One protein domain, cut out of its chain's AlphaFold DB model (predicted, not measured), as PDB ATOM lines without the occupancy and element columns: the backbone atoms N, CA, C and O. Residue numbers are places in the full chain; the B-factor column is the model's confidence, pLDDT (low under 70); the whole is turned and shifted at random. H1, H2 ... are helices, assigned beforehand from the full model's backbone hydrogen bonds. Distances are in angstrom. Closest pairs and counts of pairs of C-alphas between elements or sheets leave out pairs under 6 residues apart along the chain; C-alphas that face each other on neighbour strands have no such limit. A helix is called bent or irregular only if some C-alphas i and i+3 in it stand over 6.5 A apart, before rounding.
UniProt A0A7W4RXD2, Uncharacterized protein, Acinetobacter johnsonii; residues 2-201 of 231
ATOM      1  N   ASP A   2     125.110 -17.416 219.054       37.00
ATOM      2  CA  ASP A   2     123.803 -17.215 218.396       37.00
ATOM      3  C   ASP A   2     123.767 -16.038 217.425       37.00
ATOM      4  O   ASP A   2     123.061 -16.130 216.454       37.00
ATOM      5  N   LEU A   3     124.556 -14.971 217.607       44.88
ATOM      6  CA  LEU A   3     124.705 -13.919 216.586       44.88
ATOM      7  C   LEU A   3     125.627 -14.308 215.426       44.88
ATOM      8  O   LEU A   3     125.379 -13.871 214.324       44.88
ATOM      9  N   LEU A   4     126.669 -15.119 215.638       48.47
ATOM     10  CA  LEU A   4     127.536 -15.607 214.551       48.47
ATOM     11  C   LEU A   4     126.867 -16.754 213.789       48.47
ATOM     12  O   LEU A   4     126.986 -16.835 212.579       48.47
ATOM     13  N   ILE A   5     126.148 -17.620 214.499       50.03
ATOM     14  CA  ILE A   5     125.277 -18.671 213.990       50.03
ATOM     15  C   ILE A   5     124.072 -18.017 213.332       50.03
ATOM     16  O   ILE A   5     123.859 -18.333 212.184       50.03
ATOM     17  N   ALA A   6     123.386 -17.040 213.937       53.31
ATOM     18  CA  ALA A   6     122.292 -16.315 213.281       53.31
ATOM     19  C   ALA A   6     122.789 -15.467 212.114       53.31
ATOM     20  O   ALA A   6     122.165 -15.495 211.075       53.31
ATOM     21  N   GLU A   7     123.914 -14.752 212.198       51.69
ATOM     22  CA  GLU A   7     124.480 -14.071 211.024       51.69
ATOM     23  C   GLU A   7     124.853 -15.083 209.939       51.69
ATOM     24  O   GLU A   7     124.673 -14.803 208.756       51.69
ATOM     25  N   ASN A   8     125.356 -16.264 210.308       54.97
ATOM     26  CA  ASN A   8     125.667 -17.320 209.352       54.97
ATOM     27  C   ASN A   8     124.412 -18.010 208.801       54.97
ATOM     28  O   ASN A   8     124.419 -18.330 207.620       54.97
ATOM     29  N   GLU A   9     123.362 -18.198 209.596       54.16
ATOM     30  CA  GLU A   9     122.058 -18.770 209.243       54.16
ATOM     31  C   GLU A   9     121.252 -17.782 208.399       54.16
ATOM     32  O   GLU A   9     120.672 -18.194 207.406       54.16
ATOM     33  N   ILE A  10     121.294 -16.484 208.714       58.69
ATOM     34  CA  ILE A  10     120.730 -15.383 207.920       58.69
ATOM     35  C   ILE A  10     121.464 -15.294 206.582       58.69
ATOM     36  O   ILE A  10     120.825 -15.207 205.538       58.69
ATOM     37  N   LYS A  11     122.803 -15.359 206.562       66.06
ATOM     38  CA  LYS A  11     123.560 -15.425 205.298       66.06
ATOM     39  C   LYS A  11     123.195 -16.674 204.491       66.06
ATOM     40  O   LYS A  11     123.051 -16.579 203.278       66.06
ATOM     41  N   LEU A  12     123.003 -17.813 205.153       58.69
ATOM     42  CA  LEU A  12     122.646 -19.091 204.531       58.69
ATOM     43  C   LEU A  12     121.212 -19.077 203.981       58.69
ATOM     44  O   LEU A  12     120.988 -19.507 202.854       58.69
ATOM     45  N   SER A  13     120.249 -18.513 204.712       62.00
ATOM     46  CA  SER A  13     118.885 -18.321 204.222       62.00
ATOM     47  C   SER A  13     118.861 -17.331 203.064       62.00
ATOM     48  O   SER A  13     118.192 -17.593 202.071       62.00
ATOM     49  N   THR A  14     119.622 -16.235 203.136       69.81
ATOM     50  CA  THR A  14     119.705 -15.239 202.054       69.81
ATOM     51  C   THR A  14     120.280 -15.865 200.785       69.81
ATOM     52  O   THR A  14     119.634 -15.791 199.745       69.81
ATOM     53  N   LEU A  15     121.391 -16.609 200.885       66.12
ATOM     54  CA  LEU A  15     121.970 -17.369 199.770       66.12
ATOM     55  C   LEU A  15     120.987 -18.394 199.185       66.12
ATOM     56  O   LEU A  15     120.810 -18.439 197.970       66.12
ATOM     57  N   LYS A  16     120.293 -19.183 200.021       68.94
ATOM     58  CA  LYS A  16     119.266 -20.135 199.552       68.94
ATOM     59  C   LYS A  16     118.113 -19.437 198.835       68.94
ATOM     60  O   LYS A  16     117.615 -19.950 197.834       68.94
ATOM     61  N   THR A  17     117.689 -18.278 199.337       71.81
ATOM     62  CA  THR A  17     116.585 -17.505 198.753       71.81
ATOM     63  C   THR A  17     117.011 -16.875 197.428       71.81
ATOM     64  O   THR A  17     116.276 -16.968 196.450       71.81
ATOM     65  N   GLU A  18     118.218 -16.309 197.352       69.81
ATOM     66  CA  GLU A  18     118.809 -15.769 196.122       69.81
ATOM     67  C   GLU A  18     118.997 -16.855 195.057       69.81
ATOM     68  O   GLU A  18     118.603 -16.653 193.908       69.81
ATOM     69  N   GLN A  19     119.496 -18.038 195.433       64.00
ATOM     70  CA  GLN A  19     119.579 -19.196 194.539       64.00
ATOM     71  C   GLN A  19     118.190 -19.645 194.066       64.00
ATOM     72  O   GLN A  19     117.995 -19.871 192.874       64.00
ATOM     73  N   GLN A  20     117.189 -19.721 194.952       64.44
ATOM     74  CA  GLN A  20     115.815 -20.069 194.562       64.44
ATOM     75  C   GLN A  20     115.177 -19.040 193.625       64.44
ATOM     76  O   GLN A  20     114.471 -19.427 192.694       64.44
ATOM     77  N   ILE A  21     115.406 -17.745 193.853       65.19
ATOM     78  CA  ILE A  21     114.913 -16.663 192.993       65.19
ATOM     79  C   ILE A  21     115.595 -16.731 191.619       65.19
ATOM     80  O   ILE A  21     114.917 -16.620 190.598       65.19
ATOM     81  N   GLN A  22     116.903 -16.991 191.569       59.19
ATOM     82  CA  GLN A  22     117.640 -17.180 190.314       59.19
ATOM     83  C   GLN A  22     117.196 -18.433 189.544       59.19
ATOM     84  O   GLN A  22     117.086 -18.382 188.321       59.19
ATOM     85  N   ILE A  23     116.881 -19.534 190.237       60.72
ATOM     86  CA  ILE A  23     116.341 -20.765 189.631       60.72
ATOM     87  C   ILE A  23     114.925 -20.535 189.077       60.72
ATOM     88  O   ILE A  23     114.608 -21.032 188.001       60.72
ATOM     89  N   LYS A  24     114.075 -19.768 189.777       61.94
ATOM     90  CA  LYS A  24     112.699 -19.470 189.337       61.94
ATOM     91  C   LYS A  24     112.630 -18.486 188.163       61.94
ATOM     92  O   LYS A  24     111.688 -18.567 187.382       61.94
ATOM     93  N   ASN A  25     113.607 -17.587 188.033       61.66
ATOM     94  CA  ASN A  25     113.583 -16.496 187.053       61.66
ATOM     95  C   ASN A  25     114.513 -16.705 185.839       61.66
ATOM     96  O   ASN A  25     114.590 -15.816 184.992       61.66
ATOM     97  N   SER A  26     115.217 -17.841 185.719       50.31
ATOM     98  CA  SER A  26     116.152 -18.097 184.613       50.31
ATOM     99  C   SER A  26     115.818 -19.362 183.815       50.31
ATOM    100  O   SER A  26     115.729 -20.451 184.372       50.31
ATOM    101  N   ALA A  27     115.740 -19.248 182.483       57.53
ATOM    102  CA  ALA A  27     115.640 -20.391 181.561       57.53
ATOM    103  C   ALA A  27     116.983 -21.133 181.341       57.53
ATOM    104  O   ALA A  27     117.040 -22.126 180.617       57.53
ATOM    105  N   LYS A  28     118.076 -20.669 181.966       57.59
ATOM    106  CA  LYS A  28     119.385 -21.339 182.033       57.59
ATOM    107  C   LYS A  28     119.953 -21.168 183.438       57.59
ATOM    108  O   LYS A  28     120.227 -20.047 183.858       57.59
ATOM    109  N   THR A  29     120.133 -22.261 184.171       54.44
ATOM    110  CA  THR A  29     120.755 -22.253 185.504       54.44
ATOM    111  C   THR A  29     122.089 -21.493 185.471       54.44
ATOM    112  O   THR A  29     122.964 -21.889 184.693       54.44
ATOM    113  N   PRO A  30     122.271 -20.414 186.261       53.09
ATOM    114  CA  PRO A  30     123.588 -19.813 186.417       53.09
ATOM    115  C   PRO A  30     124.557 -20.834 187.046       53.09
ATOM    116  O   PRO A  30     124.102 -21.742 187.751       53.09
ATOM    117  N   PRO A  31     125.873 -20.735 186.781       58.28
ATOM    118  CA  PRO A  31     126.855 -21.659 187.341       58.28
ATOM    119  C   PRO A  31     126.771 -21.644 188.868       58.28
ATOM    120  O   PRO A  31     126.822 -20.578 189.482       58.28
ATOM    121  N   ILE A  32     126.619 -22.819 189.476       60.44
ATOM    122  CA  ILE A  32     126.638 -22.973 190.932       60.44
ATOM    123  C   ILE A  32     128.021 -22.526 191.421       60.44
ATOM    124  O   ILE A  32     129.033 -23.047 190.958       60.44
ATOM    125  N   ASP A  33     128.071 -21.573 192.355       73.69
ATOM    126  CA  ASP A  33     129.314 -21.208 193.035       73.69
ATOM    127  C   ASP A  33     129.729 -22.360 193.966       73.69
ATOM    128  O   ASP A  33     129.283 -22.472 195.113       73.69
ATOM    129  N   GLU A  34     130.562 -23.263 193.444       73.69
ATOM    130  CA  GLU A  34     131.054 -24.456 194.142       73.69
ATOM    131  C   GLU A  34     131.748 -24.112 195.468       73.69
ATOM    132  O   GLU A  34     131.692 -24.891 196.424       73.69
ATOM    133  N   LYS A  35     132.351 -22.919 195.564       76.38
ATOM    134  CA  LYS A  35     133.010 -22.442 196.781       76.38
ATOM    135  C   LYS A  35     131.993 -22.089 197.863       76.38
ATOM    136  O   LYS A  35     132.198 -22.449 199.023       76.38
ATOM    137  N   ALA A  36     130.894 -21.432 197.498       76.50
ATOM    138  CA  ALA A  36     129.812 -21.127 198.431       76.50
ATOM    139  C   ALA A  36     129.147 -22.409 198.955       76.50
ATOM    140  O   ALA A  36     128.944 -22.545 200.161       76.50
ATOM    141  N   LEU A  37     128.897 -23.386 198.075       78.94
ATOM    142  CA  LEU A  37     128.325 -24.683 198.450       78.94
ATOM    143  C   LEU A  37     129.264 -25.488 199.370       78.94
ATOM    144  O   LEU A  37     128.817 -26.162 200.301       78.94
ATOM    145  N   PHE A  38     130.576 -25.421 199.126       78.25
ATOM    146  CA  PHE A  38     131.575 -26.037 199.997       78.25
ATOM    147  C   PHE A  38     131.587 -25.390 201.386       78.25
ATOM    148  O   PHE A  38     131.505 -26.098 202.390       78.25
ATOM    149  N   GLU A  39     131.632 -24.056 201.467       79.06
ATOM    150  CA  GLU A  39     131.582 -23.353 202.754       79.06
ATOM    151  C   GLU A  39     130.260 -23.595 203.498       79.06
ATOM    152  O   GLU A  39     130.256 -23.672 204.727       79.06
ATOM    153  N   GLU A  40     129.144 -23.760 202.789       80.31
ATOM    154  CA  GLU A  40     127.851 -24.104 203.384       80.31
ATOM    155  C   GLU A  40     127.888 -25.479 204.067       80.31
ATOM    156  O   GLU A  40     127.548 -25.592 205.246       80.31
ATOM    157  N   LYS A  41     128.410 -26.506 203.383       84.50
ATOM    158  CA  LYS A  41     128.594 -27.845 203.971       84.50
ATOM    159  C   LYS A  41     129.514 -27.819 205.193       84.50
ATOM    160  O   LYS A  41     129.243 -28.495 206.187       84.50
ATOM    161  N   GLN A  42     130.582 -27.022 205.146       83.31
ATOM    162  CA  GLN A  42     131.499 -26.838 206.276       83.31
ATOM    163  C   GLN A  42     130.785 -26.206 207.484       83.31
ATOM    164  O   GLN A  42     130.989 -26.636 208.620       83.31
ATOM    165  N   ARG A  43     129.879 -25.242 207.260       82.75
ATOM    166  CA  ARG A  43     129.064 -24.627 208.326       82.75
ATOM    167  C   ARG A  43     128.079 -25.609 208.950       82.75
ATOM    168  O   ARG A  43     128.002 -25.676 210.175       82.75
ATOM    169  N   GLU A  44     127.348 -26.370 208.136       84.25
ATOM    170  CA  GLU A  44     126.412 -27.388 208.633       84.25
ATOM    171  C   GLU A  44     127.137 -28.431 209.492       84.25
ATOM    172  O   GLU A  44     126.688 -28.785 210.584       84.25
ATOM    173  N   THR A  45     128.305 -28.871 209.026       85.44
ATOM    174  CA  THR A  45     129.133 -29.860 209.720       85.44
ATOM    175  C   THR A  45     129.688 -29.303 211.031       85.44
ATOM    176  O   THR A  45     129.602 -29.964 212.067       85.44
ATOM    177  N   LEU A  46     130.147 -28.047 211.046       84.06
ATOM    178  CA  LEU A  46     130.540 -27.362 212.279       84.06
ATOM    179  C   LEU A  46     129.373 -27.261 213.277       84.06
ATOM    180  O   LEU A  46     129.571 -27.469 214.474       84.06
ATOM    181  N   GLY A  47     128.153 -26.995 212.804       84.00
ATOM    182  CA  GLY A  47     126.952 -26.986 213.643       84.00
ATOM    183  C   GLY A  47     126.726 -28.318 214.366       84.00
ATOM    184  O   GLY A  47     126.460 -28.328 215.570       84.00
ATOM    185  N   LYS A  48     126.915 -29.442 213.664       86.00
ATOM    186  CA  LYS A  48     126.822 -30.796 214.238       86.00
ATOM    187  C   LYS A  48     127.931 -31.071 215.258       86.00
ATOM    188  O   LYS A  48     127.652 -31.613 216.326       86.00
ATOM    189  N   VAL A  49     129.169 -30.643 214.982       84.44
ATOM    190  CA  VAL A  49     130.294 -30.756 215.935       84.44
ATOM    191  C   VAL A  49     130.003 -29.986 217.224       84.44
ATOM    192  O   VAL A  49     130.199 -30.506 218.322       84.44
ATOM    193  N   LEU A  50     129.490 -28.757 217.117       83.62
ATOM    194  CA  LEU A  50     129.164 -27.925 218.280       83.62
ATOM    195  C   LEU A  50     128.049 -28.531 219.139       83.62
ATOM    196  O   LEU A  50     128.118 -28.467 220.367       83.62
ATOM    197  N   LYS A  51     127.060 -29.167 218.503       84.88
ATOM    198  CA  LYS A  51     125.998 -29.928 219.177       84.88
ATOM    199  C   LYS A  51     126.461 -31.295 219.701       84.88
ATOM    200  O   LYS A  51     125.687 -31.966 220.374       84.88
ATOM    201  N   ARG A  52     127.722 -31.681 219.449       81.44
ATOM    202  CA  ARG A  52     128.316 -32.997 219.763       81.44
ATOM    203  C   ARG A  52     127.639 -34.172 219.050       81.44
ATOM    204  O   ARG A  52     127.739 -35.303 219.511       81.44
ATOM    205  N   GLU A  53     126.967 -33.911 217.934       84.75
ATOM    206  CA  GLU A  53     126.332 -34.941 217.102       84.75
ATOM    207  C   GLU A  53     127.372 -35.740 216.307       84.75
ATOM    208  O   GLU A  53     127.158 -36.911 216.004       84.75
ATOM    209  N   ILE A  54     128.509 -35.115 215.989       83.25
ATOM    210  CA  ILE A  54     129.646 -35.745 215.315       83.25
ATOM    211  C   ILE A  54     130.956 -35.358 216.009       83.25
ATOM    212  O   ILE A  54     131.074 -34.275 216.588       83.25
ATOM    213  N   SER A  55     131.945 -36.247 215.946       76.88
ATOM    214  CA  SER A  55     133.295 -35.989 216.453       76.88
ATOM    215  C   SER A  55     134.035 -34.991 215.563       76.88
ATOM    216  O   SER A  55     133.854 -34.982 214.347       76.88
ATOM    217  N   ALA A  56     134.934 -34.200 216.153       72.38
ATOM    218  CA  ALA A  56     135.823 -33.297 215.422       72.38
ATOM    219  C   ALA A  56     136.693 -34.032 214.382       72.38
ATOM    220  O   ALA A  56     136.943 -33.494 213.305       72.38
ATOM    221  N   LYS A  57     137.084 -35.277 214.682       71.00
ATOM    222  CA  LYS A  57     137.870 -36.146 213.790       71.00
ATOM    223  C   LYS A  57     137.076 -36.634 212.580       71.00
ATOM    224  O   LYS A  57     137.606 -36.712 211.479       71.00
ATOM    225  N   ASP A  58     135.789 -36.907 212.780       73.56
ATOM    226  CA  ASP A  58     134.902 -37.435 211.735       73.56
ATOM    227  C   ASP A  58     134.282 -36.315 210.886       73.56
ATOM    228  O   ASP A  58     133.710 -36.561 209.827       73.56
ATOM    229  N   ALA A  59     134.402 -35.066 211.342       74.88
ATOM    230  CA  ALA A  59     133.788 -33.900 210.723       74.88
ATOM    231  C   ALA A  59     134.493 -33.423 209.442       74.88
ATOM    232  O   ALA A  59     133.928 -32.599 208.730       74.88
ATOM    233  N   ASN A  60     135.706 -33.912 209.142       80.88
ATOM    234  CA  ASN A  60     136.501 -33.543 207.958       80.88
ATOM    235  C   ASN A  60     136.447 -32.028 207.641       80.88
ATOM    236  O   ASN A  60     136.185 -31.607 206.509       80.88
ATOM    237  N   LEU A  61     136.609 -31.214 208.689       85.12
ATOM    238  CA  LEU A  61     136.513 -29.764 208.594       85.12
ATOM    239  C   LEU A  61     137.795 -29.192 207.992       85.12
ATOM    240  O   LEU A  61     138.903 -29.572 208.375       85.12
ATOM    241  N   ASP A  62     137.635 -28.246 207.075       86.88
ATOM    242  CA  ASP A  62     138.761 -27.560 206.455       86.88
ATOM    243  C   ASP A  62     139.509 -26.683 207.474       86.88
ATOM    244  O   ASP A  62     138.906 -25.945 208.265       86.88
ATOM    245  N   LEU A  63     140.844 -26.747 207.450       85.50
ATOM    246  CA  LEU A  63     141.681 -26.036 208.414       85.50
ATOM    247  C   LEU A  63     141.551 -24.517 208.254       85.50
ATOM    248  O   LEU A  63     141.438 -23.813 209.261       85.50
ATOM    249  N   ASP A  64     141.536 -24.006 207.023       86.50
ATOM    250  CA  ASP A  64     141.459 -22.566 206.757       86.50
ATOM    251  C   ASP A  64     140.085 -22.008 207.146       86.50
ATOM    252  O   ASP A  64     139.975 -20.919 207.721       86.50
ATOM    253  N   PHE A  65     139.015 -22.762 206.893       86.31
ATOM    254  CA  PHE A  65     137.676 -22.460 207.394       86.31
ATOM    255  C   PHE A  65     137.640 -22.400 208.930       86.31
ATOM    256  O   PHE A  65     137.148 -21.421 209.505       86.31
ATOM    257  N   MET A  66     138.196 -23.402 209.612       87.19
ATOM    258  CA  MET A  66     138.184 -23.462 211.074       87.19
ATOM    259  C   MET A  66     139.044 -22.372 211.719       87.19
ATOM    260  O   MET A  66     138.622 -21.764 212.702       87.19
ATOM    261  N   GLN A  67     140.200 -22.044 211.138       87.81
ATOM    262  CA  GLN A  67     141.042 -20.940 211.604       87.81
ATOM    263  C   GLN A  67     140.361 -19.574 211.446       87.81
ATOM    264  O   GLN A  67     140.448 -18.740 212.351       87.81
ATOM    265  N   ARG A  68     139.641 -19.341 210.337       87.44
ATOM    266  CA  ARG A  68     138.847 -18.113 210.142       87.44
ATOM    267  C   ARG A  68     137.769 -17.966 211.220       87.44
ATOM    268  O   ARG A  68     137.658 -16.899 211.825       87.44
ATOM    269  N   ASN A  69     137.026 -19.038 211.500       85.69
ATOM    270  CA  ASN A  69     135.998 -19.052 212.547       85.69
ATOM    271  C   ASN A  69     136.598 -18.873 213.949       85.69
ATOM    272  O   ASN A  69     136.077 -18.088 214.744       85.69
ATOM    273  N   LEU A  70     137.723 -19.536 214.241       88.31
ATOM    274  CA  LEU A  70     138.447 -19.376 215.501       88.31
ATOM    275  C   LEU A  70     138.856 -17.913 215.709       88.31
ATOM    276  O   LEU A  70     138.539 -17.334 216.743       88.31
ATOM    277  N   LYS A  71     139.464 -17.283 214.698       90.31
ATOM    278  CA  LYS A  71     139.893 -15.879 214.759       90.31
ATOM    279  C   LYS A  71     138.722 -14.923 215.010       90.31
ATOM    280  O   LYS A  71     138.840 -13.992 215.804       90.31
ATOM    281  N   GLN A  72     137.575 -15.144 214.367       87.06
ATOM    282  CA  GLN A  72     136.369 -14.341 214.614       87.06
ATOM    283  C   GLN A  72     135.823 -14.522 216.038       87.06
ATOM    284  O   GLN A  72     135.433 -13.539 216.684       87.06
ATOM    285  N   ALA A  73     135.829 -15.755 216.550       87.25
ATOM    286  CA  ALA A  73     135.443 -16.044 217.926       87.25
ATOM    287  C   ALA A  73     136.402 -15.379 218.930       87.25
ATOM    288  O   ALA A  73     135.936 -14.767 219.888       87.25
ATOM    289  N   GLU A  74     137.714 -15.403 218.679       90.19
ATOM    290  CA  GLU A  74     138.736 -14.749 219.513       90.19
ATOM    291  C   GLU A  74     138.581 -13.231 219.550       90.19
ATOM    292  O   GLU A  74     138.629 -12.632 220.625       90.19
ATOM    293  N   ILE A  75     138.331 -12.599 218.400       90.50
ATOM    294  CA  ILE A  75     138.065 -11.157 218.330       90.50
ATOM    295  C   ILE A  75     136.828 -10.810 219.165       90.50
ATOM    296  O   ILE A  75     136.850  -9.861 219.952       90.50
ATOM    297  N   THR A  76     135.751 -11.584 219.024       89.12
ATOM    298  CA  THR A  76     134.502 -11.347 219.760       89.12
ATOM    299  C   THR A  76     134.682 -11.579 221.263       89.12
ATOM    300  O   THR A  76     134.251 -10.754 222.068       89.12
ATOM    301  N   LEU A  77     135.386 -12.641 221.666       89.81
ATOM    302  CA  LEU A  77     135.706 -12.907 223.071       89.81
ATOM    303  C   LEU A  77     136.589 -11.819 223.676       89.81
ATOM    304  O   LEU A  77     136.327 -11.380 224.792       89.81
ATOM    305  N   THR A  78     137.583 -11.335 222.933       90.50
ATOM    306  CA  THR A  78     138.452 -10.235 223.373       90.50
ATOM    307  C   THR A  78     137.640  -8.964 223.616       90.50
ATOM    308  O   THR A  78     137.833  -8.298 224.631       90.50
ATOM    309  N   LYS A  79     136.672  -8.650 222.741       91.38
ATOM    310  CA  LYS A  79     135.742  -7.524 222.938       91.38
ATOM    311  C   LYS A  79     134.896  -7.695 224.203       91.38
ATOM    312  O   LYS A  79     134.783  -6.747 224.978       91.38
ATOM    313  N   HIS A  80     134.335  -8.884 224.435       88.62
ATOM    314  CA  HIS A  80     133.577  -9.162 225.661       88.62
ATOM    315  C   HIS A  80     134.446  -9.036 226.913       88.62
ATOM    316  O   HIS A  80     134.032  -8.393 227.872       88.62
ATOM    317  N   HIS A  81     135.657  -9.594 226.888       89.50
ATOM    318  CA  HIS A  81     136.578  -9.534 228.014       89.50
ATOM    319  C   HIS A  81     137.005  -8.094 228.319       89.50
ATOM    320  O   HIS A  81     136.988  -7.682 229.474       89.50
ATOM    321  N   LYS A  82     137.295  -7.290 227.288       92.50
ATOM    322  CA  LYS A  82     137.593  -5.862 227.447       92.50
ATOM    323  C   LYS A  82     136.436  -5.121 228.118       92.50
ATOM    324  O   LYS A  82     136.651  -4.450 229.117       92.50
ATOM    325  N   HIS A  83     135.213  -5.311 227.628       91.06
ATOM    326  CA  HIS A  83     134.031  -4.676 228.208       91.06
ATOM    327  C   HIS A  83     133.763  -5.135 229.652       91.06
ATOM    328  O   HIS A  83     133.312  -4.353 230.484       91.06
ATOM    329  N   GLN A  84     133.995  -6.412 229.961       90.12
ATOM    330  CA  GLN A  84     133.875  -6.927 231.324       90.12
ATOM    331  C   GLN A  84     134.929  -6.299 232.243       90.12
ATOM    332  O   GLN A  84     134.608  -5.897 233.356       90.12
ATOM    333  N   ASN A  85     136.173  -6.173 231.779       92.06
ATOM    334  CA  ASN A  85     137.251  -5.561 232.553       92.06
ATOM    335  C   ASN A  85     137.005  -4.067 232.788       92.06
ATOM    336  O   ASN A  85     137.190  -3.601 233.908       92.06
ATOM    337  N   GLU A  86     136.536  -3.336 231.774       94.44
ATOM    338  CA  GLU A  86     136.135  -1.929 231.899       94.44
ATOM    339  C   GLU A  86     135.021  -1.763 232.938       94.44
ATOM    340  O   GLU A  86     135.133  -0.924 233.830       94.44
ATOM    341  N   PHE A  87     133.993  -2.614 232.884       93.81
ATOM    342  CA  PHE A  87     132.921  -2.626 233.878       93.81
ATOM    343  C   PHE A  87     133.443  -2.915 235.292       93.81
ATOM    344  O   PHE A  87     133.138  -2.187 236.233       93.81
ATOM    345  N   ASN A  88     134.271  -3.951 235.452       93.00
ATOM    346  CA  ASN A  88     134.853  -4.308 236.745       93.00
ATOM    347  C   ASN A  88     135.708  -3.168 237.311       93.00
ATOM    348  O   ASN A  88     135.686  -2.916 238.515       93.00
ATOM    349  N   GLN A  89     136.446  -2.466 236.448       93.88
ATOM    350  CA  GLN A  89     137.265  -1.326 236.836       93.88
ATOM    351  C   GLN A  89     136.406  -0.139 237.282       93.88
ATOM    352  O   GLN A  89     136.716   0.470 238.303       93.88
ATOM    353  N   GLN A  90     135.311   0.151 236.574       94.50
ATOM    354  CA  GLN A  90     134.345   1.178 236.975       94.50
ATOM    355  C   GLN A  90     133.693   0.835 238.318       94.50
ATOM    356  O   GLN A  90     133.712   1.653 239.234       94.50
ATOM    357  N   LEU A  91     133.223  -0.402 238.485       94.25
ATOM    358  CA  LEU A  91     132.616  -0.864 239.733       94.25
ATOM    359  C   LEU A  91     133.599  -0.776 240.913       94.25
ATOM    360  O   LEU A  91     133.244  -0.303 241.992       94.25
ATOM    361  N   ALA A  92     134.854  -1.188 240.713       94.31
ATOM    362  CA  ALA A  92     135.892  -1.075 241.736       94.31
ATOM    363  C   ALA A  92     136.178   0.394 242.095       94.31
ATOM    364  O   ALA A  92     136.311   0.728 243.272       94.31
ATOM    365  N   GLN A  93     136.232   1.286 241.100       94.12
ATOM    366  CA  GLN A  93     136.406   2.721 241.327       94.12
ATOM    367  C   GLN A  93     135.241   3.329 242.110       94.12
ATOM    368  O   GLN A  93     135.482   4.120 243.019       94.12
ATOM    369  N   GLU A  94     133.996   2.959 241.811       94.75
ATOM    370  CA  GLU A  94     132.816   3.446 242.532       94.75
ATOM    371  C   GLU A  94     132.801   2.989 243.996       94.75
ATOM    372  O   GLU A  94     132.567   3.796 244.904       94.75
ATOM    373  N   ILE A  95     133.126   1.719 244.250       93.00
ATOM    374  CA  ILE A  95     133.224   1.177 245.612       93.00
ATOM    375  C   ILE A  95     134.337   1.881 246.389       93.00
ATOM    376  O   ILE A  95     134.116   2.334 247.511       93.00
ATOM    377  N   VAL A  96     135.521   2.046 245.796       94.06
ATOM    378  CA  VAL A  96     136.635   2.741 246.460       94.06
ATOM    379  C   VAL A  96     136.295   4.206 246.690       94.06
ATOM    380  O   VAL A  96     136.519   4.713 247.782       94.06
ATOM    381  N   LYS A  97     135.704   4.898 245.714       95.31
ATOM    382  CA  LYS A  97     135.306   6.303 245.853       95.31
ATOM    383  C   LYS A  97     134.279   6.491 246.970       95.31
ATOM    384  O   LYS A  97     134.406   7.431 247.752       95.31
ATOM    385  N   SER A  98     133.287   5.604 247.070       94.00
ATOM    386  CA  SER A  98     132.297   5.657 248.152       94.00
ATOM    387  C   SER A  98     132.918   5.344 249.520       94.00
ATOM    388  O   SER A  98     132.672   6.082 250.472       94.00
ATOM    389  N   GLY A  99     133.805   4.349 249.613       92.44
ATOM    390  CA  GLY A  99     134.561   4.049 250.836       92.44
ATOM    391  C   GLY A  99     135.517   5.174 251.260       92.44
ATOM    392  O   GLY A  99     135.618   5.502 252.445       92.44
ATOM    393  N   LEU A 100     136.174   5.835 250.303       93.38
ATOM    394  CA  LEU A 100     137.022   7.006 250.549       93.38
ATOM    395  C   LEU A 100     136.211   8.188 251.074       93.38
ATOM    396  O   LEU A 100     136.666   8.876 251.982       93.38
ATOM    397  N   LYS A 101     135.002   8.402 250.547       94.69
ATOM    398  CA  LYS A 101     134.093   9.426 251.066       94.69
ATOM    399  C   LYS A 101     133.673   9.112 252.505       94.69
ATOM    400  O   LYS A 101     133.857   9.946 253.377       94.69
ATOM    401  N   GLN A 102     133.233   7.884 252.780       93.44
ATOM    402  CA  GLN A 102     132.846   7.470 254.135       93.44
ATOM    403  C   GLN A 102     133.996   7.579 255.147       93.44
ATOM    404  O   GLN A 102     133.785   7.977 256.290       93.44
ATOM    405  N   SER A 103     135.216   7.208 254.753       92.56
ATOM    406  CA  SER A 103     136.390   7.353 255.623       92.56
ATOM    407  C   SER A 103     136.779   8.814 255.821       92.56
ATOM    408  O   SER A 103     137.155   9.174 256.930       92.56
ATOM    409  N   HIS A 104     136.642   9.664 254.800       93.75
ATOM    410  CA  HIS A 104     136.840  11.105 254.936       93.75
ATOM    411  C   HIS A 104     135.831  11.732 255.907       93.75
ATOM    412  O   HIS A 104     136.243  12.429 256.829       93.75
ATOM    413  N   ASP A 105     134.543  11.411 255.772       95.56
ATOM    414  CA  ASP A 105     133.484  11.916 256.653       95.56
ATOM    415  C   ASP A 105     133.725  11.488 258.118       95.56
ATOM    416  O   ASP A 105     133.583  12.284 259.047       95.56
ATOM    417  N   LYS A 106     134.179  10.245 258.340       94.62
ATOM    418  CA  LYS A 106     134.577   9.759 259.674       94.62
ATOM    419  C   LYS A 106     135.814  10.466 260.223       94.62
ATOM    420  O   LYS A 106     135.850  10.787 261.405       94.62
ATOM    421  N   LEU A 107     136.829  10.702 259.389       94.56
ATOM    422  CA  LEU A 107     138.017  11.460 259.791       94.56
ATOM    423  C   LEU A 107     137.638  12.879 260.213       94.56
ATOM    424  O   LEU A 107     138.132  13.345 261.235       94.56
ATOM    425  N   GLN A 108     136.735  13.525 259.471       94.06
ATOM    426  CA  GLN A 108     136.221  14.843 259.825       94.06
ATOM    427  C   GLN A 108     135.491  14.808 261.171       94.06
ATOM    428  O   GLN A 108     135.819  15.589 262.056       94.06
ATOM    429  N   SER A 109     134.605  13.831 261.381       95.94
ATOM    430  CA  SER A 109     133.911  13.661 262.662       95.94
ATOM    431  C   SER A 109     134.871  13.460 263.845       95.94
ATOM    432  O   SER A 109     134.646  14.033 264.908       95.94
ATOM    433  N   LEU A 110     135.968  12.711 263.675       94.31
ATOM    434  CA  LEU A 110     136.990  12.545 264.721       94.31
ATOM    435  C   LEU A 110     137.746  13.848 265.013       94.31
ATOM    436  O   LEU A 110     138.092  14.116 266.164       94.31
ATOM    437  N   VAL A 111     138.011  14.662 263.987       93.19
ATOM    438  CA  VAL A 111     138.612  15.995 264.158       93.19
ATOM    439  C   VAL A 111     137.663  16.907 264.935       93.19
ATOM    440  O   VAL A 111     138.100  17.579 265.869       93.19
ATOM    441  N   ASP A 112     136.373  16.882 264.608       94.69
ATOM    442  CA  ASP A 112     135.358  17.680 265.293       94.69
ATOM    443  C   ASP A 112     135.224  17.249 266.766       94.69
ATOM    444  O   ASP A 112     135.331  18.088 267.658       94.69
ATOM    445  N   GLN A 113     135.156  15.940 267.042       92.25
ATOM    446  CA  GLN A 113     135.164  15.393 268.408       92.25
ATOM    447  C   GLN A 113     136.421  15.787 269.194       92.25
ATOM    448  O   GLN A 113     136.350  16.111 270.381       92.25
ATOM    449  N   HIS A 114     137.592  15.772 268.552       91.94
ATOM    450  CA  HIS A 114     138.835  16.206 269.186       91.94
ATOM    451  C   HIS A 114     138.801  17.703 269.534       91.94
ATOM    452  O   HIS A 114     139.262  18.106 270.608       91.94
ATOM    453  N   ASN A 115     138.253  18.536 268.648       91.12
ATOM    454  CA  ASN A 115     138.103  19.972 268.877       91.12
ATOM    455  C   ASN A 115     137.116  20.255 270.016       91.12
ATOM    456  O   ASN A 115     137.443  21.027 270.917       91.12
ATOM    457  N   GLU A 116     135.965  19.581 270.034       91.69
ATOM    458  CA  GLU A 116     134.972  19.676 271.111       91.69
ATOM    459  C   GLU A 116     135.551  19.255 272.465       91.69
ATOM    460  O   GLU A 116     135.392  19.962 273.462       91.69
ATOM    461  N   LEU A 117     136.287  18.139 272.516       90.19
ATOM    462  CA  LEU A 117     136.978  17.723 273.738       90.19
ATOM    463  C   LEU A 117     138.016  18.751 274.174       90.19
ATOM    464  O   LEU A 117     138.161  19.003 275.367       90.19
ATOM    465  N   THR A 118     138.729  19.367 273.232       86.12
ATOM    466  CA  THR A 118     139.717  20.407 273.544       86.12
ATOM    467  C   THR A 118     139.062  21.660 274.128       86.12
ATOM    468  O   THR A 118     139.615  22.248 275.058       86.12
ATOM    469  N   GLN A 119     137.876  22.034 273.642       88.00
ATOM    470  CA  GLN A 119     137.081  23.137 274.191       88.00
ATOM    471  C   GLN A 119     136.515  22.811 275.583       88.00
ATOM    472  O   GLN A 119     136.549  23.658 276.471       88.00
ATOM    473  N   ASN A 120     136.085  21.568 275.814       87.75
ATOM    474  CA  ASN A 120     135.504  21.099 277.079       87.75
ATOM    475  C   ASN A 120     136.550  20.540 278.058       87.75
ATOM    476  O   ASN A 120     136.334  19.525 278.727       87.75
ATOM    477  N   LYS A 121     137.715  21.186 278.145       87.44
ATOM    478  CA  LYS A 121     138.797  20.735 279.024       87.44
ATOM    479  C   LYS A 121     138.393  20.872 280.506       87.44
ATOM    480  O   LYS A 121     138.081  21.977 280.948       87.44
ATOM    481  N   PRO A 122     138.471  19.798 281.313       85.44
ATOM    482  CA  PRO A 122     138.109  19.864 282.725       85.44
ATOM    483  C   PRO A 122     139.114  20.690 283.542       85.44
ATOM    484  O   PRO A 122     140.330  20.542 283.396       85.44
ATOM    485  N   LEU A 123     138.593  21.540 284.436       80.94
ATOM    486  CA  LEU A 123     139.376  22.493 285.236       80.94
ATOM    487  C   LEU A 123     139.987  21.896 286.517       80.94
ATOM    488  O   LEU A 123     141.057  22.335 286.927       80.94
ATOM    489  N   LEU A 124     139.332  20.917 287.153       70.31
ATOM    490  CA  LEU A 124     139.701  20.452 288.505       70.31
ATOM    491  C   LEU A 124     139.829  18.922 288.627       70.31
ATOM    492  O   LEU A 124     140.840  18.433 289.121       70.31
ATOM    493  N   PHE A 125     138.854  18.149 288.135       76.19
ATOM    494  CA  PHE A 125     138.853  16.678 288.212       76.19
ATOM    495  C   PHE A 125     138.618  16.053 286.833       76.19
ATOM    496  O   PHE A 125     137.948  16.638 285.991       76.19
ATOM    497  N   GLY A 126     139.175  14.861 286.587       82.19
ATOM    498  CA  GLY A 126     138.968  14.127 285.327       82.19
ATOM    499  C   GLY A 126     140.006  14.373 284.223       82.19
ATOM    500  O   GLY A 126     139.885  13.793 283.150       82.19
ATOM    501  N   LYS A 127     141.073  15.149 284.480       86.62
ATOM    502  CA  LYS A 127     142.144  15.433 283.499       86.62
ATOM    503  C   LYS A 127     142.746  14.171 282.864       86.62
ATOM    504  O   LYS A 127     142.894  14.130 281.652       86.62
ATOM    505  N   LYS A 128     143.029  13.129 283.656       87.12
ATOM    506  CA  LYS A 128     143.570  11.856 283.141       87.12
ATOM    507  C   LYS A 128     142.593  11.123 282.215       87.12
ATOM    508  O   LYS A 128     143.015  10.565 281.212       87.12
ATOM    509  N   ALA A 129     141.299  11.122 282.547       87.31
ATOM    510  CA  ALA A 129     140.272  10.501 281.710       87.31
ATOM    511  C   ALA A 129     140.083  11.280 280.399       87.31
ATOM    512  O   ALA A 129     139.994  10.681 279.332       87.31
ATOM    513  N   TRP A 130     140.114  12.612 280.475       90.44
ATOM    514  CA  TRP A 130     140.083  13.498 279.313       90.44
ATOM    515  C   TRP A 130     141.307  13.313 278.398       90.44
ATOM    516  O   TRP A 130     141.147  13.165 277.189       90.44
ATOM    517  N   GLU A 131     142.520  13.250 278.961       88.94
ATOM    518  CA  GLU A 131     143.751  12.961 278.208       88.94
ATOM    519  C   GLU A 131     143.671  11.590 277.527       88.94
ATOM    520  O   GLU A 131     143.943  11.491 276.333       88.94
ATOM    521  N   ALA A 132     143.207  10.559 278.239       91.38
ATOM    522  CA  ALA A 132     143.025   9.224 277.673       91.38
ATOM    523  C   ALA A 132     142.009   9.205 276.517       91.38
ATOM    524  O   ALA A 132     142.247   8.549 275.504       91.38
ATOM    525  N   GLN A 133     140.898   9.940 276.633       89.88
ATOM    526  CA  GLN A 133     139.883  10.029 275.580       89.88
ATOM    527  C   GLN A 133     140.399  10.782 274.347       89.88
ATOM    528  O   GLN A 133     140.200  10.338 273.215       89.88
ATOM    529  N   ARG A 134     141.112  11.893 274.554       90.12
ATOM    530  CA  ARG A 134     141.755  12.650 273.475       90.12
ATOM    531  C   ARG A 134     142.798  11.801 272.749       90.12
ATOM    532  O   ARG A 134     142.824  11.766 271.519       90.12
ATOM    533  N   ASP A 135     143.635  11.094 273.503       91.81
ATOM    534  CA  ASP A 135     144.666  10.230 272.941       91.81
ATOM    535  C   ASP A 135     144.039   9.038 272.192       91.81
ATOM    536  O   ASP A 135     144.526   8.671 271.123       91.81
ATOM    537  N   ALA A 136     142.919   8.483 272.674       93.88
ATOM    538  CA  ALA A 136     142.170   7.441 271.968       93.88
ATOM    539  C   ALA A 136     141.660   7.920 270.597       93.88
ATOM    540  O   ALA A 136     141.919   7.255 269.591       93.88
ATOM    541  N   ILE A 137     141.030   9.100 270.537       93.25
ATOM    542  CA  ILE A 137     140.557   9.709 269.279       93.25
ATOM    543  C   ILE A 137     141.723   9.981 268.333       93.25
ATOM    544  O   ILE A 137     141.639   9.698 267.137       93.25
ATOM    545  N   TYR A 138     142.848  10.466 268.858       91.62
ATOM    546  CA  TYR A 138     144.044  10.681 268.053       91.62
ATOM    547  C   TYR A 138     144.575   9.374 267.441       91.62
ATOM    548  O   TYR A 138     144.907   9.334 266.251       91.62
ATOM    549  N   GLN A 139     144.643   8.287 268.219       93.12
ATOM    550  CA  GLN A 139     145.087   6.988 267.707       93.12
ATOM    551  C   GLN A 139     144.112   6.412 266.677       93.12
ATOM    552  O   GLN A 139     144.555   5.842 265.677       93.12
ATOM    553  N   GLU A 140     142.806   6.569 266.885       94.38
ATOM    554  CA  GLU A 140     141.790   6.146 265.923       94.38
ATOM    555  C   GLU A 140     141.901   6.933 264.615       94.38
ATOM    556  O   GLU A 140     142.012   6.330 263.546       94.38
ATOM    557  N   HIS A 141     142.010   8.262 264.695       94.50
ATOM    558  CA  HIS A 141     142.226   9.123 263.535       94.50
ATOM    559  C   HIS A 141     143.509   8.739 262.784       94.50
ATOM    560  O   HIS A 141     143.500   8.599 261.562       94.50
ATOM    561  N   LYS A 142     144.621   8.508 263.497       93.69
ATOM    562  CA  LYS A 142     145.893   8.090 262.887       93.69
ATOM    563  C   LYS A 142     145.758   6.761 262.137       93.69
ATOM    564  O   LYS A 142     146.242   6.650 261.009       93.69
ATOM    565  N   LYS A 143     145.095   5.766 262.737       94.12
ATOM    566  CA  LYS A 143     144.841   4.461 262.104       94.12
ATOM    567  C   LYS A 143     143.950   4.606 260.871       94.12
ATOM    568  O   LYS A 143     144.305   4.103 259.805       94.12
ATOM    569  N   LEU A 144     142.834   5.320 261.000       94.75
ATOM    570  CA  LEU A 144     141.873   5.520 259.918       94.75
ATOM    571  C   LEU A 144     142.489   6.304 258.752       94.75
ATOM    572  O   LEU A 144     142.272   5.953 257.595       94.75
ATOM    573  N   LYS A 145     143.325   7.307 259.039       93.50
ATOM    574  CA  LYS A 145     144.058   8.069 258.023       93.50
ATOM    575  C   LYS A 145     145.014   7.173 257.236       93.50
ATOM    576  O   LYS A 145     145.024   7.232 256.009       93.50
ATOM    577  N   GLY A 146     145.760   6.303 257.920       92.62
ATOM    578  CA  GLY A 146     146.628   5.326 257.259       92.62
ATOM    579  C   GLY A 146     145.850   4.382 256.333       92.62
ATOM    580  O   GLY A 146     146.254   4.159 255.193       92.62
ATOM    581  N   GLN A 147     144.693   3.885 256.782       91.75
ATOM    582  CA  GLN A 147     143.814   3.046 255.957       91.75
ATOM    583  C   GLN A 147     143.246   3.802 254.750       91.75
ATOM    584  O   GLN A 147     143.224   3.259 253.646       91.75
ATOM    585  N   HIS A 148     142.825   5.053 254.937       92.31
ATOM    586  CA  HIS A 148     142.327   5.911 253.862       92.31
ATOM    587  C   HIS A 148     143.402   6.157 252.794       92.31
ATOM    588  O   HIS A 148     143.142   6.016 251.599       92.31
ATOM    589  N   GLU A 149     144.631   6.476 253.204       93.00
ATOM    590  CA  GLU A 149     145.752   6.671 252.281       93.00
ATOM    591  C   GLU A 149     146.106   5.388 251.517       93.00
ATOM    592  O   GLU A 149     146.377   5.451 250.314       93.00
ATOM    593  N   HIS A 150     146.053   4.229 252.182       92.25
ATOM    594  CA  HIS A 150     146.231   2.932 251.529       92.25
ATOM    595  C   HIS A 150     145.132   2.671 250.496       92.25
ATOM    596  O   HIS A 150     145.436   2.414 249.333       92.25
ATOM    597  N   GLN A 151     143.858   2.817 250.871       90.31
ATOM    598  CA  GLN A 151     142.724   2.635 249.956       90.31
ATOM    599  C   GLN A 151     142.787   3.588 248.761       90.31
ATOM    600  O   GLN A 151     142.471   3.193 247.640       90.31
ATOM    601  N   LYS A 152     143.256   4.821 248.966       90.56
ATOM    602  CA  LYS A 152     143.423   5.806 247.894       90.56
ATOM    603  C   LYS A 152     144.464   5.374 246.860       90.56
ATOM    604  O   LYS A 152     144.292   5.656 245.678       90.56
ATOM    605  N   LYS A 153     145.541   4.711 247.293       92.19
ATOM    606  CA  LYS A 153     146.642   4.275 246.419       92.19
ATOM    607  C   LYS A 153     146.415   2.890 245.816       92.19
ATOM    608  O   LYS A 153     146.750   2.668 244.655       92.19
ATOM    609  N   HIS A 154     145.861   1.969 246.597       92.88
ATOM    610  CA  HIS A 154     145.836   0.542 246.278       92.88
ATOM    611  C   HIS A 154     144.430  -0.060 246.237       92.88
ATOM    612  O   HIS A 154     144.266  -1.137 245.683       92.88
ATOM    613  N   GLY A 155     143.394   0.641 246.710       89.69
ATOM    614  CA  GLY A 155     142.057   0.065 246.888       89.69
ATOM    615  C   GLY A 155     141.446  -0.531 245.618       89.69
ATOM    616  O   GLY A 155     140.856  -1.604 245.673       89.69
ATOM    617  N   VAL A 156     141.624   0.112 244.457       91.88
ATOM    618  CA  VAL A 156     141.103  -0.427 243.184       91.88
ATOM    619  C   VAL A 156     141.848  -1.698 242.786       91.88
ATOM    620  O   VAL A 156     141.227  -2.663 242.356       91.88
ATOM    621  N   LYS A 157     143.174  -1.716 242.951       93.25
ATOM    622  CA  LYS A 157     144.005  -2.877 242.625       93.25
ATOM    623  C   LYS A 157     143.693  -4.049 243.557       93.25
ATOM    624  O   LYS A 157     143.406  -5.138 243.076       93.25
ATOM    625  N   ASP A 158     143.651  -3.790 244.862       91.88
ATOM    626  CA  ASP A 158     143.356  -4.789 245.889       91.88
ATOM    627  C   ASP A 158     141.970  -5.425 245.670       91.88
ATOM    628  O   ASP A 158     141.797  -6.630 245.847       91.88
ATOM    629  N   LEU A 159     140.978  -4.635 245.234       91.94
ATOM    630  CA  LEU A 159     139.659  -5.155 244.862       91.94
ATOM    631  C   LEU A 159     139.697  -5.984 243.580       91.94
ATOM    632  O   LEU A 159     139.100  -7.055 243.545       91.94
ATOM    633  N   LEU A 160     140.385  -5.521 242.535       91.94
ATOM    634  CA  LEU A 160     140.478  -6.253 241.269       91.94
ATOM    635  C   LEU A 160     141.221  -7.586 241.411       91.94
ATOM    636  O   LEU A 160     140.893  -8.528 240.692       91.94
ATOM    637  N   ASP A 161     142.172  -7.689 242.340       91.62
ATOM    638  CA  ASP A 161     142.897  -8.930 242.624       91.62
ATOM    639  C   ASP A 161     142.064  -9.912 243.472       91.62
ATOM    640  O   ASP A 161     142.258 -11.127 243.387       91.62
ATOM    641  N   ASN A 162     141.073  -9.419 244.219       92.94
ATOM    642  CA  ASN A 162     140.231 -10.216 245.107       92.94
ATOM    643  C   ASN A 162     139.215 -11.091 244.344       92.94
ATOM    644  O   ASN A 162     138.350 -10.599 243.617       92.94
ATOM    645  N   GLU A 163     139.251 -12.405 244.574       92.38
ATOM    646  CA  GLU A 163     138.332 -13.359 243.937       92.38
ATOM    647  C   GLU A 163     136.861 -13.130 244.301       92.38
ATOM    648  O   GLU A 163     135.999 -13.158 243.422       92.38
ATOM    649  N   LYS A 164     136.560 -12.798 245.564       93.38
ATOM    650  CA  LYS A 164     135.178 -12.520 245.997       93.38
ATOM    651  C   LYS A 164     134.601 -11.309 245.269       93.38
ATOM    652  O   LYS A 164     133.414 -11.281 244.943       93.38
ATOM    653  N   PHE A 165     135.442 -10.309 244.992       93.19
ATOM    654  CA  PHE A 165     135.035  -9.156 244.199       93.19
ATOM    655  C   PHE A 165     134.779  -9.552 242.745       93.19
ATOM    656  O   PHE A 165     133.767  -9.133 242.197       93.19
ATOM    657  N   LYS A 166     135.624 -10.391 242.131       90.62
ATOM    658  CA  LYS A 166     135.406 -10.874 240.754       90.62
ATOM    659  C   LYS A 166     134.072 -11.605 240.610       90.62
ATOM    660  O   LYS A 166     133.348 -11.360 239.646       90.62
ATOM    661  N   GLU A 167     133.710 -12.448 241.576       92.31
ATOM    662  CA  GLU A 167     132.406 -13.122 241.595       92.31
ATOM    663  C   GLU A 167     131.244 -12.135 241.727       92.31
ATOM    664  O   GLU A 167     130.259 -12.218 240.989       92.31
ATOM    665  N   HIS A 168     131.354 -11.186 242.659       93.25
ATOM    666  CA  HIS A 168     130.348 -10.144 242.837       93.25
ATOM    667  C   HIS A 168     130.204  -9.283 241.574       93.25
ATOM    668  O   HIS A 168     129.091  -9.058 241.101       93.25
ATOM    669  N   ALA A 169     131.320  -8.854 240.991       92.25
ATOM    670  CA  ALA A 169     131.363  -8.045 239.784       92.25
ATOM    671  C   ALA A 169     130.754  -8.790 238.593       92.25
ATOM    672  O   ALA A 169     129.992  -8.199 237.834       92.25
ATOM    673  N   TRP A 170     130.986 -10.100 238.470       91.19
ATOM    674  CA  TRP A 170     130.325 -10.914 237.454       91.19
ATOM    675  C   TRP A 170     128.805 -10.979 237.646       91.19
ATOM    676  O   TRP A 170     128.063 -10.805 236.679       91.19
ATOM    677  N   LYS A 171     128.317 -11.155 238.881       93.88
ATOM    678  CA  LYS A 171     126.871 -11.124 239.171       93.88
ATOM    679  C   LYS A 171     126.254  -9.767 238.819       93.88
ATOM    680  O   LYS A 171     125.214  -9.722 238.168       93.88
ATOM    681  N   GLN A 172     126.915  -8.670 239.188       91.19
ATOM    682  CA  GLN A 172     126.479  -7.314 238.836       91.19
ATOM    683  C   GLN A 172     126.491  -7.091 237.318       91.19
ATOM    684  O   GLN A 172     125.532  -6.567 236.754       91.19
ATOM    685  N   TYR A 173     127.526  -7.573 236.631       91.25
ATOM    686  CA  TYR A 173     127.628  -7.510 235.175       91.25
ATOM    687  C   TYR A 173     126.476  -8.251 234.488       91.25
ATOM    688  O   TYR A 173     125.886  -7.739 233.538       91.25
ATOM    689  N   GLN A 174     126.110  -9.439 234.976       91.25
ATOM    690  CA  GLN A 174     124.974 -10.203 234.453       91.25
ATOM    691  C   GLN A 174     123.641  -9.470 234.635       91.25
ATOM    692  O   GLN A 174     122.790  -9.539 233.749       91.25
ATOM    693  N   GLN A 175     123.466  -8.767 235.756       92.00
ATOM    694  CA  GLN A 175     122.255  -7.997 236.039       92.00
ATOM    695  C   GLN A 175     122.139  -6.763 235.139       92.00
ATOM    696  O   GLN A 175     121.076  -6.514 234.577       92.00
ATOM    697  N   GLN A 176     123.229  -6.014 234.959       90.25
ATOM    698  CA  GLN A 176     123.220  -4.776 234.171       90.25
ATOM    699  C   GLN A 176     123.328  -5.019 232.657       90.25
ATOM    700  O   GLN A 176     122.837  -4.228 231.850       90.25
ATOM    701  N   HIS A 177     123.956  -6.122 232.246       89.00
ATOM    702  CA  HIS A 177     124.189  -6.462 230.841       89.00
ATOM    703  C   HIS A 177     123.792  -7.911 230.501       89.00
ATOM    704  O   HIS A 177     124.615  -8.676 229.981       89.00
ATOM    705  N   PRO A 178     122.516  -8.301 230.695       89.00
ATOM    706  CA  PRO A 178     122.075  -9.687 230.536       89.00
ATOM    707  C   PRO A 178     122.285 -10.222 229.114       89.00
ATOM    708  O   PRO A 178     122.703 -11.367 228.937       89.00
ATOM    709  N   ALA A 179     122.061  -9.398 228.084       87.94
ATOM    710  CA  ALA A 179     122.258  -9.799 226.690       87.94
ATOM    711  C   ALA A 179     123.731 -10.119 226.376       87.94
ATOM    712  O   ALA A 179     124.031 -11.169 225.808       87.94
ATOM    713  N   LYS A 180     124.665  -9.254 226.796       86.19
ATOM    714  CA  LYS A 180     126.110  -9.447 226.576       86.19
ATOM    715  C   LYS A 180     126.655 -10.618 227.397       86.19
ATOM    716  O   LYS A 180     127.475 -11.382 226.894       86.19
ATOM    717  N   ALA A 181     126.172 -10.795 228.628       88.00
ATOM    718  CA  ALA A 181     126.551 -11.923 229.471       88.00
ATOM    719  C   ALA A 181     126.101 -13.266 228.872       88.00
ATOM    720  O   ALA A 181     126.910 -14.190 228.779       88.00
ATOM    721  N   LYS A 182     124.857 -13.356 228.377       87.94
ATOM    722  CA  LYS A 182     124.362 -14.539 227.651       87.94
ATOM    723  C   LYS A 182     125.185 -14.822 226.394       87.94
ATOM    724  O   LYS A 182     125.554 -15.969 226.144       87.94
ATOM    725  N   GLN A 183     125.526 -13.784 225.626       83.69
ATOM    726  CA  GLN A 183     126.378 -13.928 224.441       83.69
ATOM    727  C   GLN A 183     127.742 -14.531 224.788       83.69
ATOM    728  O   GLN A 183     128.169 -15.464 224.106       83.69
ATOM    729  N   TYR A 184     128.391 -14.054 225.854       85.38
ATOM    730  CA  TYR A 184     129.666 -14.594 226.330       85.38
ATOM    731  C   TYR A 184     129.542 -16.049 226.805       85.38
ATOM    732  O   TYR A 184     130.304 -16.904 226.354       85.38
ATOM    733  N   GLN A 185     128.546 -16.350 227.647       85.75
ATOM    734  CA  GLN A 185     128.292 -17.703 228.160       85.75
ATOM    735  C   GLN A 185     128.035 -18.721 227.047       85.75
ATOM    736  O   GLN A 185     128.448 -19.868 227.160       85.75
ATOM    737  N   THR A 186     127.394 -18.293 225.961       85.88
ATOM    738  CA  THR A 186     127.124 -19.149 224.798       85.88
ATOM    739  C   THR A 186     128.341 -19.252 223.873       85.88
ATOM    740  O   THR A 186     128.566 -20.274 223.233       85.88
ATOM    741  N   LEU A 187     129.148 -18.190 223.770       86.06
ATOM    742  CA  LEU A 187     130.316 -18.141 222.887       86.06
ATOM    743  C   LEU A 187     131.504 -18.941 223.429       86.06
ATOM    744  O   LEU A 187     132.199 -19.590 222.651       86.06
ATOM    745  N   TYR A 188     131.743 -18.893 224.738       85.62
ATOM    746  CA  TYR A 188     132.937 -19.473 225.345       85.62
ATOM    747  C   TYR A 188     133.040 -21.008 225.187       85.62
ATOM    748  O   TYR A 188     134.095 -21.474 224.747       85.62
ATOM    749  N   PRO A 189     131.983 -21.810 225.432       86.56
ATOM    750  CA  PRO A 189     132.029 -23.257 225.205       86.56
ATOM    751  C   PRO A 189     132.281 -23.607 223.736       86.56
ATOM    752  O   PRO A 189     133.118 -24.453 223.428       86.56
ATOM    753  N   SER A 190     131.609 -22.911 222.815       82.88
ATOM    754  CA  SER A 190     131.770 -23.127 221.374       82.88
ATOM    755  C   SER A 190     133.179 -22.782 220.900       82.88
ATOM    756  O   SER A 190     133.771 -23.538 220.134       82.88
ATOM    757  N   TYR A 191     133.761 -21.689 221.404       88.06
ATOM    758  CA  TYR A 191     135.163 -21.348 221.161       88.06
ATOM    759  C   TYR A 191     136.108 -22.466 221.611       88.06
ATOM    760  O   TYR A 191     137.010 -22.833 220.860       88.06
ATOM    761  N   GLN A 192     135.893 -23.048 222.796       87.81
ATOM    762  CA  GLN A 192     136.721 -24.158 223.277       87.81
ATOM    763  C   GLN A 192     136.641 -25.379 222.356       87.81
ATOM    764  O   GLN A 192     137.665 -26.010 222.099       87.81
ATOM    765  N   VAL A 193     135.451 -25.704 221.843       86.56
ATOM    766  CA  VAL A 193     135.269 -26.807 220.888       86.56
ATOM    767  C   VAL A 193     135.997 -26.511 219.576       86.56
ATOM    768  O   VAL A 193     136.793 -27.333 219.134       86.56
ATOM    769  N   ILE A 194     135.798 -25.324 218.993       85.69
ATOM    770  CA  ILE A 194     136.459 -24.913 217.740       85.69
ATOM    771  C   ILE A 194     137.979 -24.939 217.898       85.69
ATOM    772  O   ILE A 194     138.676 -25.459 217.030       85.69
ATOM    773  N   LYS A 195     138.496 -24.421 219.017       89.81
ATOM    774  CA  LYS A 195     139.929 -24.419 219.318       89.81
ATOM    775  C   LYS A 195     140.494 -25.837 219.364       89.81
ATOM    776  O   LYS A 195     141.473 -26.111 218.679       89.81
ATOM    777  N   LYS A 196     139.836 -26.746 220.092       89.06
ATOM    778  CA  LYS A 196     140.225 -28.163 220.137       89.06
ATOM    779  C   LYS A 196     140.230 -28.798 218.746       89.06
ATOM    780  O   LYS A 196     141.202 -29.451 218.401       89.06
ATOM    781  N   CYS A 197     139.203 -28.543 217.931       85.81
ATOM    782  CA  CYS A 197     139.147 -29.057 216.559       85.81
ATOM    783  C   CYS A 197     140.336 -28.565 215.720       85.81
ATOM    784  O   CYS A 197     140.966 -29.347 215.020       85.81
ATOM    785  N   VAL A 198     140.670 -27.271 215.800       87.94
ATOM    786  CA  VAL A 198     141.822 -26.700 215.080       87.94
ATOM    787  C   VAL A 198     143.133 -27.344 215.532       87.94
ATOM    788  O   VAL A 198     143.975 -27.660 214.691       87.94
ATOM    789  N   ASP A 199     143.312 -27.537 216.838       89.38
ATOM    790  CA  ASP A 199     144.516 -28.153 217.396       89.38
ATOM    791  C   ASP A 199     144.642 -29.628 216.973       89.38
ATOM    792  O   ASP A 199     145.731 -30.068 216.600       89.38
ATOM    793  N   GLU A 200     143.531 -30.369 216.938       88.25
ATOM    794  CA  GLU A 200     143.472 -31.755 216.458       88.25
ATOM    795  C   GLU A 200     143.803 -31.863 214.963       88.25
ATOM    796  O   GLU A 200     144.685 -32.639 214.595       88.25
ATOM    797  N   ILE A 201     143.193 -31.032 214.107       84.69
ATOM    798  CA  ILE A 201     143.475 -31.019 212.660       84.69
ATOM    799  C   ILE A 201     144.959 -30.714 212.404       84.69
ATOM    800  O   ILE A 201     145.611 -31.377 211.593       84.69
TER     801      ILE A 201
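This is residues 2 to 201 of the 231 residues of an uncharacterized protein of Acinetobacter johnsonii (UniProt A0A7W4RXD2). Look first for one very long helix, H3, along most of a thin rod; H4 folds back beside its later part as a long helical hairpin, then H5 crosses H3 and H6 slants back over its early part. H1 and H2 form a loose, antiparallel pair at the end of the rod away from the hairpin's turn, and the loop between them reaches beyond the start of H3. The printed part has 200 residues, with six named helices in the order H1 to H6 and no named strand: the class is all helix. It is extended, with a radius of gyration of the C-alphas of 31.8 A, and spans 116 by 38 by 23 A.

Find C-alpha 63 at (141.681, -26.036, 208.414); from there H3, residues 63 to 119, runs 82.3 A to C-alpha 119 at (137.081, 23.137, 274.191). H4, residues 127 to 161, is 47.6 A long and irregular: C-alphas 153 and 156 are 8.0 A apart, and it has a kink of 69 degrees near residue 154. H5 holds residues 163 to 176, 19.9 A. H6, residues 178 to 201, covers 35.1 A and ends at C-alpha 201, (143.475, -31.019, 212.660). Go back to the first lines for H1, residues 2 to 25, 33.0 A, and H2, residues 34 to 50, 24.5 A.

Start at H3, which touches H4 at a shallow tilt of 11 degrees, opposite ways, a helical hairpin; the closest C-alphas, of Ala 92 and Val 156, are 5.4 A apart. With residues 84 to 91 alone H3 touches H5, about perpendicular at 73 degrees, only just more than steep; the C-alphas of Asn 88 and Ala 169 come closest, 5.9 A. With residues 63 to 80 alone H3 touches H6 at a steep tilt of 44 degrees, opposite ways, closest at the C-alphas of Ala 73 and Tyr 191, 6.2 A. H5 and H6 touch only at the corner by their link, and only just, with 3 pairs of C-alphas within 8 A. H6 also only just touches H2, with 3 such pairs, the closest being Leu 50 and Ser 190, 6.3 A; likewise H1, with 3 pairs, the closest Asp 2 and Gln 183, 7.3 A. H1 and H2 are close but not clearly touching. H4 and H6 are apart. Every O i to N i+4 pair is within hydrogen-bond range in H1, H2, H3 and H5; in H4 it is 29 of 31 and in H6 18 of 20.

Look to Ala 27 and Leu 124 for the two C-alphas farthest apart, 117.0 A. The printed part has no cut. The link from H2 to H3, residues 51 to 62, is long. Residues 23 to 28 and 123 to 129 stand free. Read residues 2 to 16 and 18 to 32 with care: their pLDDT is under 70, against a mean of 83.9 over the printed part of this model.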